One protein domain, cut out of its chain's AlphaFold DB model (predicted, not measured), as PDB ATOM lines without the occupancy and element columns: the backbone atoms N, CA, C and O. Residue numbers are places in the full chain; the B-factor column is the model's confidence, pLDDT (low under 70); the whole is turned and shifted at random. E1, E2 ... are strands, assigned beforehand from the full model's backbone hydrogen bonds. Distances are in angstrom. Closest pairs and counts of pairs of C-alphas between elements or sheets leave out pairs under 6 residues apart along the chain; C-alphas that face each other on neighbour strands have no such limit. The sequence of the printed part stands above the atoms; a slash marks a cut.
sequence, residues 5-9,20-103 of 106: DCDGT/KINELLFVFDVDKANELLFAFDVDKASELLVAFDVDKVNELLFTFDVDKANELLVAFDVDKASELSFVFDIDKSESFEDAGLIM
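What this domain is: This is residues 5 to 9 and 20 to 103 of the 106 residues of the protein "Hypothetical protein" of Rotaria magnacalcarata (UniProt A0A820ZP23). The chain is wound in stacked turns, a flattened solenoid in which strands on one side, E1, E3, E5 and E7, alternate with strands on the other, E2, E4 and E6. The two sheets make a well-formed sandwich, two sheets face to face with their strands nearly in line, and tight links join them at both ends of the turns. The printed part has 89 residues, with seven named strands in the order E1 to E7 and no named helix; the class is all strand. The sheets run E1 E3 E5 E7 and E2 E4 E6, both all parallel. The whole is compact, with a radius of gyration of the C-alphas of 13.2 A, and elongated, spanning 35 by 20 by 18 A.

Where its parts are: The printed part begins with residues 5 to 9, and the cut follows. E1, residues 21 to 30, begins at C-alpha 21 (34.053, -47.368, -41.877) and is 25.6 A long. E2, residues 33 to 42, is 26.0 A long and begins at C-alpha 33 (44.700, -39.732, -15.122). E3, residues 45 to 54, measures 25.5 A, and E4, residues 59 to 66, 23.5 A. E5, residues 69 to 78, measures 25.0 A, and E6, residues 83 to 90, 23.2 A. E7, residues 93 to 102, measures 22.9 A and ends at C-alpha 102 (49.505, -55.297, -19.523).

How they stand to each other: Residues 5 to 6 pair with residues 29 to 30 of E1, parallel. E1 and E3 are parallel at 0 degrees, with N 26 and O 49 within hydrogen-bond range at 2.8 A. E3 and E5 are parallel at 1 degree, with N 75 and O 50 at 2.8 A. E5 and E7 are parallel at 2 degrees, with N 95 and O 70 at 2.9 A. E1 and E7 are the edge strands of this sheet, whose strands turn by 2 degrees from edge to edge. In the other sheet E2 and E4 are parallel at 6 degrees, with N 63 and O 38 at 2.8 A. E4 and E6 are parallel at 1 degree, with N 87 and O 62 at 2.8 A. The parts of the sheets that face each other are 12.6 A centre to centre, their best planes 6 degrees apart. E1 and E2 meet only through their link; E3 and E4 are apart, but only just, with a closest distance of 8.3 A.

The domain as a whole: The C-alphas farthest apart are those of Gly 8 and Glu 94, at 37.8 A. Residues 10 to 19 are cut out, and C-alphas 9 and 20 are 31.2 A apart across the cut. The six links from E1 to E7 are tight. The mean pLDDT of the printed part is 86.8; residue 8 and residues 99 to 103 are under 70.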
ATOM      1  N   ASP A   5      46.509 -36.702 -26.875       77.00
ATOM      2  CA  ASP A   5      47.518 -36.594 -25.827       77.00
ATOM      3  C   ASP A   5      46.897 -35.834 -24.649       77.00
ATOM      4  O   ASP A   5      46.316 -34.751 -24.828       77.00
ATOM      5  N   CYS A   6      46.963 -36.417 -23.455       72.81
ATOM      6  CA  CYS A   6      46.514 -35.759 -22.239       72.81
ATOM      7  C   CYS A   6      47.530 -35.859 -21.091       72.81
ATOM      8  O   CYS A   6      47.650 -36.867 -20.398       72.81
ATOM      9  N   ASP A   7      48.182 -34.726 -20.817       74.62
ATOM     10  CA  ASP A   7      49.059 -34.530 -19.661       74.62
ATOM     11  C   ASP A   7      48.246 -34.079 -18.434       74.62
ATOM     12  O   ASP A   7      47.921 -32.901 -18.257       74.62
ATOM     13  N   GLY A   8      47.858 -35.044 -17.596       69.56
ATOM     14  CA  GLY A   8      47.231 -34.792 -16.299       69.56
ATOM     15  C   GLY A   8      45.753 -34.400 -16.375       69.56
ATOM     16  O   GLY A   8      45.391 -33.223 -16.344       69.56
ATOM     17  N   THR A   9      44.865 -35.394 -16.367       74.06
ATOM     18  CA  THR A   9      43.406 -35.193 -16.345       74.06
ATOM     19  C   THR A   9      42.760 -35.886 -15.147       74.06
ATOM     20  O   THR A   9      43.136 -36.984 -14.763       74.06
ATOM     21  N   LYS A  20      29.545 -47.885 -40.417       93.31
ATOM     22  CA  LYS A  20      30.407 -48.324 -41.523       93.31
ATOM     23  C   LYS A  20      31.605 -47.418 -41.678       93.31
ATOM     24  O   LYS A  20      31.462 -46.230 -41.970       93.31
ATOM     25  N   ILE A  21      32.776 -48.023 -41.631       92.69
ATOM     26  CA  ILE A  21      34.053 -47.368 -41.877       92.69
ATOM     27  C   ILE A  21      34.890 -48.208 -42.835       92.69
ATOM     28  O   ILE A  21      34.832 -49.435 -42.843       92.69
ATOM     29  N   ASN A  22      35.648 -47.543 -43.703       92.31
ATOM     30  CA  ASN A  22      36.639 -48.251 -44.511       92.31
ATOM     31  C   ASN A  22      37.874 -48.526 -43.656       92.31
ATOM     32  O   ASN A  22      38.259 -49.674 -43.498       92.31
ATOM     33  N   GLU A  23      38.423 -47.476 -43.057       92.12
ATOM     34  CA  GLU A  23      39.638 -47.519 -42.255       92.12
ATOM     35  C   GLU A  23      39.454 -46.593 -41.051       92.12
ATOM     36  O   GLU A  23      38.929 -45.479 -41.193       92.12
ATOM     37  N   LEU A  24      39.884 -47.041 -39.877       89.44
ATOM     38  CA  LEU A  24      39.983 -46.211 -38.685       89.44
ATOM     39  C   LEU A  24      41.313 -46.474 -37.984       89.44
ATOM     40  O   LEU A  24      41.618 -47.603 -37.618       89.44
ATOM     41  N   LEU A  25      42.045 -45.387 -37.737       90.50
ATOM     42  CA  LEU A  25      43.196 -45.357 -36.844       90.50
ATOM     43  C   LEU A  25      42.875 -44.488 -35.631       90.50
ATOM     44  O   LEU A  25      42.610 -43.279 -35.768       90.50
ATOM     45  N   PHE A  26      42.963 -45.112 -34.465       87.31
ATOM     46  CA  PHE A  26      42.777 -44.497 -33.168       87.31
ATOM     47  C   PHE A  26      44.011 -44.717 -32.297       87.31
ATOM     48  O   PHE A  26      44.417 -45.853 -32.076       87.31
ATOM     49  N   VAL A  27      44.614 -43.625 -31.830       88.50
ATOM     50  CA  VAL A  27      45.800 -43.648 -30.967       88.50
ATOM     51  C   VAL A  27      45.551 -42.714 -29.799       88.50
ATOM     52  O   VAL A  27      45.191 -41.549 -30.010       88.50
ATOM     53  N   PHE A  28      45.719 -43.225 -28.589       87.00
ATOM     54  CA  PHE A  28      45.555 -42.478 -27.349       87.00
ATOM     55  C   PHE A  28      46.791 -42.625 -26.482       87.00
ATOM     56  O   PHE A  28      47.266 -43.739 -26.295       87.00
ATOM     57  N   ASP A  29      47.261 -41.495 -25.969       90.12
ATOM     58  CA  ASP A  29      48.437 -41.384 -25.117       90.12
ATOM     59  C   ASP A  29      48.049 -40.589 -23.861       90.12
ATOM     60  O   ASP A  29      47.496 -39.479 -23.942       90.12
ATOM     61  N   VAL A  30      48.234 -41.202 -22.695       89.56
ATOM     62  CA  VAL A  30      47.846 -40.632 -21.408       89.56
ATOM     63  C   VAL A  30      48.980 -40.725 -20.404       89.56
ATOM     64  O   VAL A  30      49.218 -41.767 -19.799       89.56
ATOM     65  N   ASP A  31      49.566 -39.573 -20.097       90.19
ATOM     66  CA  ASP A  31      50.650 -39.482 -19.125       90.19
ATOM     67  C   ASP A  31      50.137 -39.763 -17.693       90.19
ATOM     68  O   ASP A  31      50.712 -40.531 -16.915       90.19
ATOM     69  N   LYS A  32      49.023 -39.121 -17.297       90.00
ATOM     70  CA  LYS A  32      48.392 -39.293 -15.969       90.00
ATOM     71  C   LYS A  32      46.892 -39.029 -15.990       90.00
ATOM     72  O   LYS A  32      46.456 -37.939 -16.371       90.00
ATOM     73  N   ALA A  33      46.114 -39.944 -15.415       90.88
ATOM     74  CA  ALA A  33      44.700 -39.732 -15.122       90.88
ATOM     75  C   ALA A  33      44.248 -40.336 -13.778       90.88
ATOM     76  O   ALA A  33      44.900 -41.232 -13.251       90.88
ATOM     77  N   ASN A  34      43.127 -39.871 -13.203       91.44
ATOM     78  CA  ASN A  34      42.474 -40.660 -12.144       91.44
ATOM     79  C   ASN A  34      41.535 -41.699 -12.755       91.44
ATOM     80  O   ASN A  34      41.613 -42.857 -12.369       91.44
ATOM     81  N   GLU A  35      40.681 -41.297 -13.694       93.31
ATOM     82  CA  GLU A  35      39.684 -42.178 -14.308       93.31
ATOM     83  C   GLU A  35      39.698 -42.037 -15.838       93.31
ATOM     84  O   GLU A  35      39.622 -40.923 -16.370       93.31
ATOM     85  N   LEU A  36      39.771 -43.167 -16.540       92.38
ATOM     86  CA  LEU A  36      39.695 -43.265 -17.996       92.38
ATOM     87  C   LEU A  36      38.554 -44.196 -18.400       92.38
ATOM     88  O   LEU A  36      38.494 -45.344 -17.969       92.38
ATOM     89  N   LEU A  37      37.659 -43.694 -19.249       92.75
ATOM     90  CA  LEU A  37      36.511 -44.429 -19.772       92.75
ATOM     91  C   LEU A  37      36.525 -44.394 -21.294       92.75
ATOM     92  O   LEU A  37      36.431 -43.322 -21.895       92.75
ATOM     93  N   PHE A  38      36.561 -45.560 -21.916       90.50
ATOM     94  CA  PHE A  38      36.531 -45.695 -23.362       90.50
ATOM     95  C   PHE A  38      35.450 -46.680 -23.771       90.50
ATOM     96  O   PHE A  38      35.387 -47.790 -23.248       90.50
ATOM     97  N   ALA A  39      34.608 -46.265 -24.711       92.56
ATOM     98  CA  ALA A  39      33.631 -47.124 -25.356       92.56
ATOM     99  C   ALA A  39      33.757 -46.988 -26.873       92.56
ATOM    100  O   ALA A  39      33.723 -45.881 -27.413       92.56
ATOM    101  N   PHE A  40      33.908 -48.121 -27.535       91.38
ATOM    102  CA  PHE A  40      34.019 -48.247 -28.976       91.38
ATOM    103  C   PHE A  40      32.993 -49.248 -29.465       91.38
ATOM    104  O   PHE A  40      32.945 -50.356 -28.944       91.38
ATOM    105  N   ASP A  41      32.215 -48.845 -30.460       95.00
ATOM    106  CA  ASP A  41      31.203 -49.669 -31.107       95.00
ATOM    107  C   ASP A  41      31.311 -49.488 -32.627       95.00
ATOM    108  O   ASP A  41      31.295 -48.360 -33.139       95.00
ATOM    109  N   VAL A  42      31.526 -50.589 -33.349       94.38
ATOM    110  CA  VAL A  42      31.640 -50.589 -34.807       94.38
ATOM    111  C   VAL A  42      30.887 -51.759 -35.430       94.38
ATOM    112  O   VAL A  42      31.328 -52.907 -35.402       94.38
ATOM    113  N   ASP A  43      29.849 -51.428 -36.190       95.38
ATOM    114  CA  ASP A  43      29.067 -52.394 -36.964       95.38
ATOM    115  C   ASP A  43      29.905 -53.072 -38.068       95.38
ATOM    116  O   ASP A  43      29.844 -54.285 -38.291       95.38
ATOM    117  N   LYS A  44      30.624 -52.277 -38.880       93.50
ATOM    118  CA  LYS A  44      31.442 -52.779 -40.003       93.50
ATOM    119  C   LYS A  44      32.675 -51.925 -40.278       93.50
ATOM    120  O   LYS A  44      32.554 -50.740 -40.591       93.50
ATOM    121  N   ALA A  45      33.829 -52.577 -40.354       93.81
ATOM    122  CA  ALA A  45      35.086 -52.006 -40.817       93.81
ATOM    123  C   ALA A  45      35.761 -52.865 -41.897       93.81
ATOM    124  O   ALA A  45      35.588 -54.085 -41.925       93.81
ATOM    125  N   SER A  46      36.554 -52.246 -42.779       94.25
ATOM    126  CA  SER A  46      37.561 -53.017 -43.529       94.25
ATOM    127  C   SER A  46      38.840 -53.135 -42.707       94.25
ATOM    128  O   SER A  46      39.322 -54.245 -42.536       94.25
ATOM    129  N   GLU A  47      39.315 -52.031 -42.129       93.44
ATOM    130  CA  GLU A  47      40.507 -51.992 -41.278       93.44
ATOM    131  C   GLU A  47      40.252 -51.158 -40.013       93.44
ATOM    132  O   GLU A  47      39.726 -50.040 -40.078       93.44
ATOM    133  N   LEU A  48      40.616 -51.716 -38.859       90.88
ATOM    134  CA  LEU A  48      40.549 -51.077 -37.548       90.88
ATOM    135  C   LEU A  48      41.890 -51.223 -36.833       90.88
ATOM    136  O   LEU A  48      42.332 -52.333 -36.550       90.88
ATOM    137  N   LEU A  49      42.497 -50.089 -36.499       90.38
ATOM    138  CA  LEU A  49      43.730 -49.987 -35.729       90.38
ATOM    139  C   LEU A  49      43.479 -49.137 -34.493       90.38
ATOM    140  O   LEU A  49      43.160 -47.949 -34.596       90.38
ATOM    141  N   VAL A  50      43.639 -49.748 -33.326       87.62
ATOM    142  CA  VAL A  50      43.395 -49.104 -32.039       87.62
ATOM    143  C   VAL A  50      44.595 -49.321 -31.132       87.62
ATOM    144  O   VAL A  50      44.957 -50.457 -30.844       87.62
ATOM    145  N   ALA A  51      45.209 -48.228 -30.692       88.25
ATOM    146  CA  ALA A  51      46.356 -48.241 -29.799       88.25
ATOM    147  C   ALA A  51      46.126 -47.307 -28.609       88.25
ATOM    148  O   ALA A  51      45.725 -46.152 -28.781       88.25
ATOM    149  N   PHE A  52      46.415 -47.810 -27.417       87.00
ATOM    150  CA  PHE A  52      46.362 -47.062 -26.170       87.00
ATOM    151  C   PHE A  52      47.675 -47.207 -25.420       87.00
ATOM    152  O   PHE A  52      48.134 -48.328 -25.214       87.00
ATOM    153  N   ASP A  53      48.216 -46.074 -24.997       89.31
ATOM    154  CA  ASP A  53      49.386 -45.951 -24.141       89.31
ATOM    155  C   ASP A  53      48.998 -45.127 -22.907       89.31
ATOM    156  O   ASP A  53      48.433 -44.034 -23.027       89.31
ATOM    157  N   VAL A  54      49.183 -45.696 -21.716       88.88
ATOM    158  CA  VAL A  54      48.796 -45.077 -20.446       88.88
ATOM    159  C   VAL A  54      49.887 -45.284 -19.396       88.88
ATOM    160  O   VAL A  54      49.985 -46.341 -18.772       88.88
ATOM    161  N   ASP A  55      50.619 -44.215 -19.097       90.00
ATOM    162  CA  ASP A  55      51.688 -44.183 -18.092       90.00
ATOM    163  C   ASP A  55      51.148 -44.428 -16.670       90.00
ATOM    164  O   ASP A  55      51.692 -45.190 -15.863       90.00
ATOM    165  N   LYS A  56      50.073 -43.718 -16.303       89.31
ATOM    166  CA  LYS A  56      49.473 -43.841 -14.971       89.31
ATOM    167  C   LYS A  56      47.988 -43.519 -14.949       89.31
ATOM    168  O   LYS A  56      47.571 -42.399 -15.238       89.31
ATOM    169  N   VAL A  57      47.210 -44.449 -14.415       90.69
ATOM    170  CA  VAL A  57      45.786 -44.268 -14.138       90.69
ATOM    171  C   VAL A  57      45.423 -44.827 -12.757       90.69
ATOM    172  O   VAL A  57      46.134 -45.682 -12.236       90.69
ATOM    173  N   ASN A  58      44.360 -44.345 -12.105       91.50
ATOM    174  CA  ASN A  58      43.819 -45.087 -10.956       91.50
ATOM    175  C   ASN A  58      42.816 -46.130 -11.451       91.50
ATOM    176  O   ASN A  58      42.988 -47.301 -11.148       91.50
ATOM    177  N   GLU A  59      41.834 -45.722 -12.252       92.38
ATOM    178  CA  GLU A  59      40.806 -46.591 -12.825       92.38
ATOM    179  C   GLU A  59      40.755 -46.435 -14.349       92.38
ATOM    180  O   GLU A  59      40.564 -45.327 -14.857       92.38
ATOM    181  N   LEU A  60      40.911 -47.538 -15.083       90.88
ATOM    182  CA  LEU A  60      40.662 -47.582 -16.522       90.88
ATOM    183  C   LEU A  60      39.611 -48.638 -16.848       90.88
ATOM    184  O   LEU A  60      39.757 -49.816 -16.515       90.88
ATOM    185  N   LEU A  61      38.567 -48.190 -17.541       91.56
ATOM    186  CA  LEU A  61      37.537 -49.029 -18.129       91.56
ATOM    187  C   LEU A  61      37.525 -48.823 -19.641       91.56
ATOM    188  O   LEU A  61      37.320 -47.713 -20.139       91.56
ATOM    189  N   PHE A  62      37.708 -49.919 -20.359       89.38
ATOM    190  CA  PHE A  62      37.719 -49.949 -21.808       89.38
ATOM    191  C   PHE A  62      36.735 -51.003 -22.320       89.38
ATOM    192  O   PHE A  62      36.830 -52.176 -21.956       89.38
ATOM    193  N   THR A  63      35.804 -50.583 -23.172       91.62
ATOM    194  CA  THR A  63      34.847 -51.449 -23.864       91.62
ATOM    195  C   THR A  63      35.011 -51.278 -25.364       91.62
ATOM    196  O   THR A  63      35.031 -50.151 -25.859       91.62
ATOM    197  N   PHE A  64      35.092 -52.392 -26.082       89.88
ATOM    198  CA  PHE A  64      35.273 -52.415 -27.526       89.88
ATOM    199  C   PHE A  64      34.435 -53.513 -28.152       89.88
ATOM    200  O   PHE A  64      34.647 -54.689 -27.861       89.88
ATOM    201  N   ASP A  65      33.491 -53.096 -28.984       93.44
ATOM    202  CA  ASP A  65      32.535 -53.934 -29.688       93.44
ATOM    203  C   ASP A  65      32.725 -53.767 -31.202       93.44
ATOM    204  O   ASP A  65      32.791 -52.644 -31.715       93.44
ATOM    205  N   VAL A  66      32.882 -54.888 -31.910       92.44
ATOM    206  CA  VAL A  66      33.001 -54.930 -33.367       92.44
ATOM    207  C   VAL A  66      32.212 -56.102 -33.947       92.44
ATOM    208  O   VAL A  66      32.636 -57.259 -33.892       92.44
ATOM    209  N   ASP A  67      31.135 -55.785 -34.658       94.62
ATOM    210  CA  ASP A  67      30.263 -56.748 -35.346       94.62
ATOM    211  C   ASP A  67      30.961 -57.402 -36.558       94.62
ATOM    212  O   ASP A  67      30.797 -58.590 -36.873       94.62
ATOM    213  N   LYS A  68      31.727 -56.610 -37.320       91.88
ATOM    214  CA  LYS A  68      32.502 -57.120 -38.455       91.88
ATOM    215  C   LYS A  68      33.722 -56.263 -38.780       91.88
ATOM    216  O   LYS A  68      33.578 -55.100 -39.143       91.88
ATOM    217  N   ALA A  69      34.894 -56.884 -38.854       92.00
ATOM    218  CA  ALA A  69      36.095 -56.306 -39.460       92.00
ATOM    219  C   ALA A  69      36.736 -57.277 -40.465       92.00
ATOM    220  O   ALA A  69      36.606 -58.492 -40.313       92.00
ATOM    221  N   ASN A  70      37.438 -56.780 -41.489       92.38
ATOM    222  CA  ASN A  70      38.345 -57.657 -42.244       92.38
ATOM    223  C   ASN A  70      39.691 -57.732 -41.512       92.38
ATOM    224  O   ASN A  70      40.158 -58.821 -41.197       92.38
ATOM    225  N   GLU A  71      40.255 -56.580 -41.154       92.19
ATOM    226  CA  GLU A  71      41.488 -56.464 -40.380       92.19
ATOM    227  C   GLU A  71      41.223 -55.684 -39.091       92.19
ATOM    228  O   GLU A  71      40.651 -54.591 -39.117       92.19
ATOM    229  N   LEU A  72      41.615 -56.268 -37.960       89.94
ATOM    230  CA  LEU A  72      41.513 -55.655 -36.643       89.94
ATOM    231  C   LEU A  72      42.825 -55.849 -35.881       89.94
ATOM    232  O   LEU A  72      43.227 -56.982 -35.611       89.94
ATOM    233  N   LEU A  73      43.457 -54.740 -35.504       89.69
ATOM    234  CA  LEU A  73      44.616 -54.714 -34.621       89.69
ATOM    235  C   LEU A  73      44.310 -53.837 -33.418       89.69
ATOM    236  O   LEU A  73      43.915 -52.673 -33.547       89.69
ATOM    237  N   VAL A  74      44.525 -54.416 -32.245       85.81
ATOM    238  CA  VAL A  74      44.294 -53.755 -30.972       85.81
ATOM    239  C   VAL A  74      45.537 -53.896 -30.097       85.81
ATOM    240  O   VAL A  74      46.054 -54.997 -29.912       85.81
ATOM    241  N   ALA A  75      46.028 -52.772 -29.579       86.62
ATOM    242  CA  ALA A  75      47.192 -52.705 -28.707       86.62
ATOM    243  C   ALA A  75      46.887 -51.863 -27.464       86.62
ATOM    244  O   ALA A  75      46.359 -50.753 -27.559       86.62
ATOM    245  N   PHE A  76      47.260 -52.402 -26.307       84.69
ATOM    246  CA  PHE A  76      47.165 -51.734 -25.016       84.69
ATOM    247  C   PHE A  76      48.494 -51.848 -24.293       84.69
ATOM    248  O   PHE A  76      48.962 -52.965 -24.054       84.69
ATOM    249  N   ASP A  77      49.036 -50.695 -23.926       87.81
ATOM    250  CA  ASP A  77      50.122 -50.553 -22.974       87.81
ATOM    251  C   ASP A  77      49.623 -49.720 -21.792       87.81
ATOM    252  O   ASP A  77      49.064 -48.633 -21.959       87.81
ATOM    253  N   VAL A  78      49.739 -50.285 -20.592       87.69
ATOM    254  CA  VAL A  78      49.388 -49.594 -19.353       87.69
ATOM    255  C   VAL A  78      50.458 -49.896 -18.320       87.69
ATOM    256  O   VAL A  78      50.551 -51.020 -17.822       87.69
ATOM    257  N   ASP A  79      51.210 -48.861 -17.967       89.69
ATOM    258  CA  ASP A  79      52.361 -48.933 -17.071       89.69
ATOM    259  C   ASP A  79      51.931 -49.096 -15.607       89.69
ATOM    260  O   ASP A  79      52.507 -49.876 -14.842       89.69
ATOM    261  N   LYS A  80      50.936 -48.307 -15.168       87.75
ATOM    262  CA  LYS A  80      50.443 -48.309 -13.780       87.75
ATOM    263  C   LYS A  80      48.952 -48.055 -13.697       87.75
ATOM    264  O   LYS A  80      48.467 -47.008 -14.124       87.75
ATOM    265  N   ALA A  81      48.255 -48.958 -13.015       88.12
ATOM    266  CA  ALA A  81      46.836 -48.842 -12.723       88.12
ATOM    267  C   ALA A  81      46.494 -49.406 -11.342       88.12
ATOM    268  O   ALA A  81      47.105 -50.380 -10.909       88.12
ATOM    269  N   SER A  82      45.514 -48.810 -10.655       90.38
ATOM    270  CA  SER A  82      44.937 -49.424  -9.443       90.38
ATOM    271  C   SER A  82      43.827 -50.411  -9.803       90.38
ATOM    272  O   SER A  82      43.731 -51.479  -9.207       90.38
ATOM    273  N   GLU A  83      43.009 -50.068 -10.797       89.94
ATOM    274  CA  GLU A  83      41.921 -50.885 -11.316       89.94
ATOM    275  C   GLU A  83      41.934 -50.851 -12.849       89.94
ATOM    276  O   GLU A  83      42.020 -49.784 -13.462       89.94
ATOM    277  N   LEU A  84      41.852 -52.038 -13.458       88.75
ATOM    278  CA  LEU A  84      41.784 -52.237 -14.904       88.75
ATOM    279  C   LEU A  84      40.611 -53.144 -15.250       88.75
ATOM    280  O   LEU A  84      40.495 -54.250 -14.720       88.75
ATOM    281  N   SER A  85      39.784 -52.696 -16.188       89.62
ATOM    282  CA  SER A  85      38.714 -53.496 -16.767       89.62
ATOM    283  C   SER A  85      38.689 -53.322 -18.277       89.62
ATOM    284  O   SER A  85      38.507 -52.216 -18.783       89.62
ATOM    285  N   PHE A  86      38.813 -54.440 -18.986       86.69
ATOM    286  CA  PHE A  86      38.721 -54.492 -20.437       86.69
ATOM    287  C   PHE A  86      37.612 -55.454 -20.847       86.69
ATOM    288  O   PHE A  86      37.550 -56.586 -20.362       86.69
ATOM    289  N   VAL A  87      36.748 -55.003 -21.747       88.69
ATOM    290  CA  VAL A  87      35.702 -55.810 -22.369       88.69
ATOM    291  C   VAL A  87      35.874 -55.709 -23.874       88.69
ATOM    292  O   VAL A  87      35.820 -54.618 -24.434       88.69
ATOM    293  N   PHE A  88      36.067 -56.860 -24.508       87.00
ATOM    294  CA  PHE A  88      36.144 -56.988 -25.955       87.00
ATOM    295  C   PHE A  88      35.036 -57.922 -26.418       87.00
ATOM    296  O   PHE A  88      34.969 -59.062 -25.952       87.00
ATOM    297  N   ASP A  89      34.201 -57.440 -27.328       89.50
ATOM    298  CA  ASP A  89      33.277 -58.256 -28.100       89.50
ATOM    299  C   ASP A  89      33.615 -58.082 -29.580       89.50
ATOM    300  O   ASP A  89      33.675 -56.971 -30.100       89.50
ATOM    301  N   ILE A  90      33.978 -59.178 -30.238       88.06
ATOM    302  CA  ILE A  90      34.362 -59.164 -31.649       88.06
ATOM    303  C   ILE A  90      33.642 -60.329 -32.299       88.06
ATOM    304  O   ILE A  90      34.023 -61.493 -32.156       88.06
ATOM    305  N   ASP A  91      32.592 -59.991 -33.030       89.94
ATOM    306  CA  ASP A  91      31.631 -60.952 -33.531       89.94
ATOM    307  C   ASP A  91      32.203 -61.693 -34.755       89.94
ATOM    308  O   ASP A  91      32.112 -62.922 -34.873       89.94
ATOM    309  N   LYS A  92      32.845 -60.954 -35.677       83.50
ATOM    310  CA  LYS A  92      33.540 -61.508 -36.855       83.50
ATOM    311  C   LYS A  92      34.755 -60.676 -37.258       83.50
ATOM    312  O   LYS A  92      34.619 -59.514 -37.634       83.50
ATOM    313  N   SER A  93      35.915 -61.319 -37.338       81.31
ATOM    314  CA  SER A  93      37.110 -60.780 -37.993       81.31
ATOM    315  C   SER A  93      37.712 -61.793 -38.972       81.31
ATOM    316  O   SER A  93      37.658 -63.002 -38.732       81.31
ATOM    317  N   GLU A  94      38.247 -61.328 -40.107       85.62
ATOM    318  CA  GLU A  94      39.037 -62.194 -41.002       85.62
ATOM    319  C   GLU A  94      40.477 -62.338 -40.486       85.62
ATOM    320  O   GLU A  94      41.049 -63.428 -40.538       85.62
ATOM    321  N   SER A  95      41.024 -61.254 -39.928       82.25
ATOM    322  CA  SER A  95      42.288 -61.198 -39.200       82.25
ATOM    323  C   SER A  95      42.110 -60.402 -37.906       82.25
ATOM    324  O   SER A  95      41.599 -59.281 -37.935       82.25
ATOM    325  N   PHE A  96      42.528 -60.984 -36.781       81.69
ATOM    326  CA  PHE A  96      42.584 -60.311 -35.485       81.69
ATOM    327  C   PHE A  96      43.949 -60.524 -34.839       81.69
ATOM    328  O   PHE A  96      44.348 -61.666 -34.592       81.69
ATOM    329  N   GLU A  97      44.633 -59.418 -34.555       79.69
ATOM    330  CA  GLU A  97      45.878 -59.396 -33.795       79.69
ATOM    331  C   GLU A  97      45.681 -58.593 -32.507       79.69
ATOM    332  O   GLU A  97      45.439 -57.384 -32.528       79.69
ATOM    333  N   ASP A  98      45.789 -59.296 -31.380       72.94
ATOM    334  CA  ASP A  98      45.868 -58.706 -30.048       72.94
ATOM    335  C   ASP A  98      47.342 -58.604 -29.647       72.94
ATOM    336  O   ASP A  98      48.029 -59.616 -29.466       72.94
ATOM    337  N   ALA A  99      47.826 -57.371 -29.540       60.38
ATOM    338  CA  ALA A  99      49.155 -57.041 -29.053       60.38
ATOM    339  C   ALA A  99      49.060 -56.361 -27.675       60.38
ATOM    340  O   ALA A  99      49.621 -55.291 -27.463       60.38
ATOM    341  N   GLY A 100      48.309 -56.942 -26.737       59.66
ATOM    342  CA  GLY A 100      48.250 -56.463 -25.356       59.66
ATOM    343  C   GLY A 100      49.492 -56.840 -24.536       59.66
ATOM    344  O   GLY A 100      49.764 -58.022 -24.314       59.66
ATOM    345  N   LEU A 101      50.216 -55.843 -24.015       48.94
ATOM    346  CA  LEU A 101      51.163 -56.015 -22.911       48.94
ATOM    347  C   LEU A 101      50.615 -55.238 -21.709       48.94
ATOM    348  O   LEU A 101      50.752 -54.029 -21.625       48.94
ATOM    349  N   ILE A 102      49.977 -55.930 -20.763       58.22
ATOM    350  CA  ILE A 102      49.505 -55.297 -19.523       58.22
ATOM    351  C   ILE A 102      50.563 -55.536 -18.442       58.22
ATOM    352  O   ILE A 102      50.648 -56.639 -17.891       58.22
ATOM    353  N   MET A 103      51.383 -54.529 -18.131       47.53
ATOM    354  CA  MET A 103      52.364 -54.609 -17.047       47.53
ATOM    355  C   MET A 103      51.788 -53.990 -15.768       47.53
ATOM    356  O   MET A 103      52.030 -52.839 -15.444       47.53
TER     357      MET A 103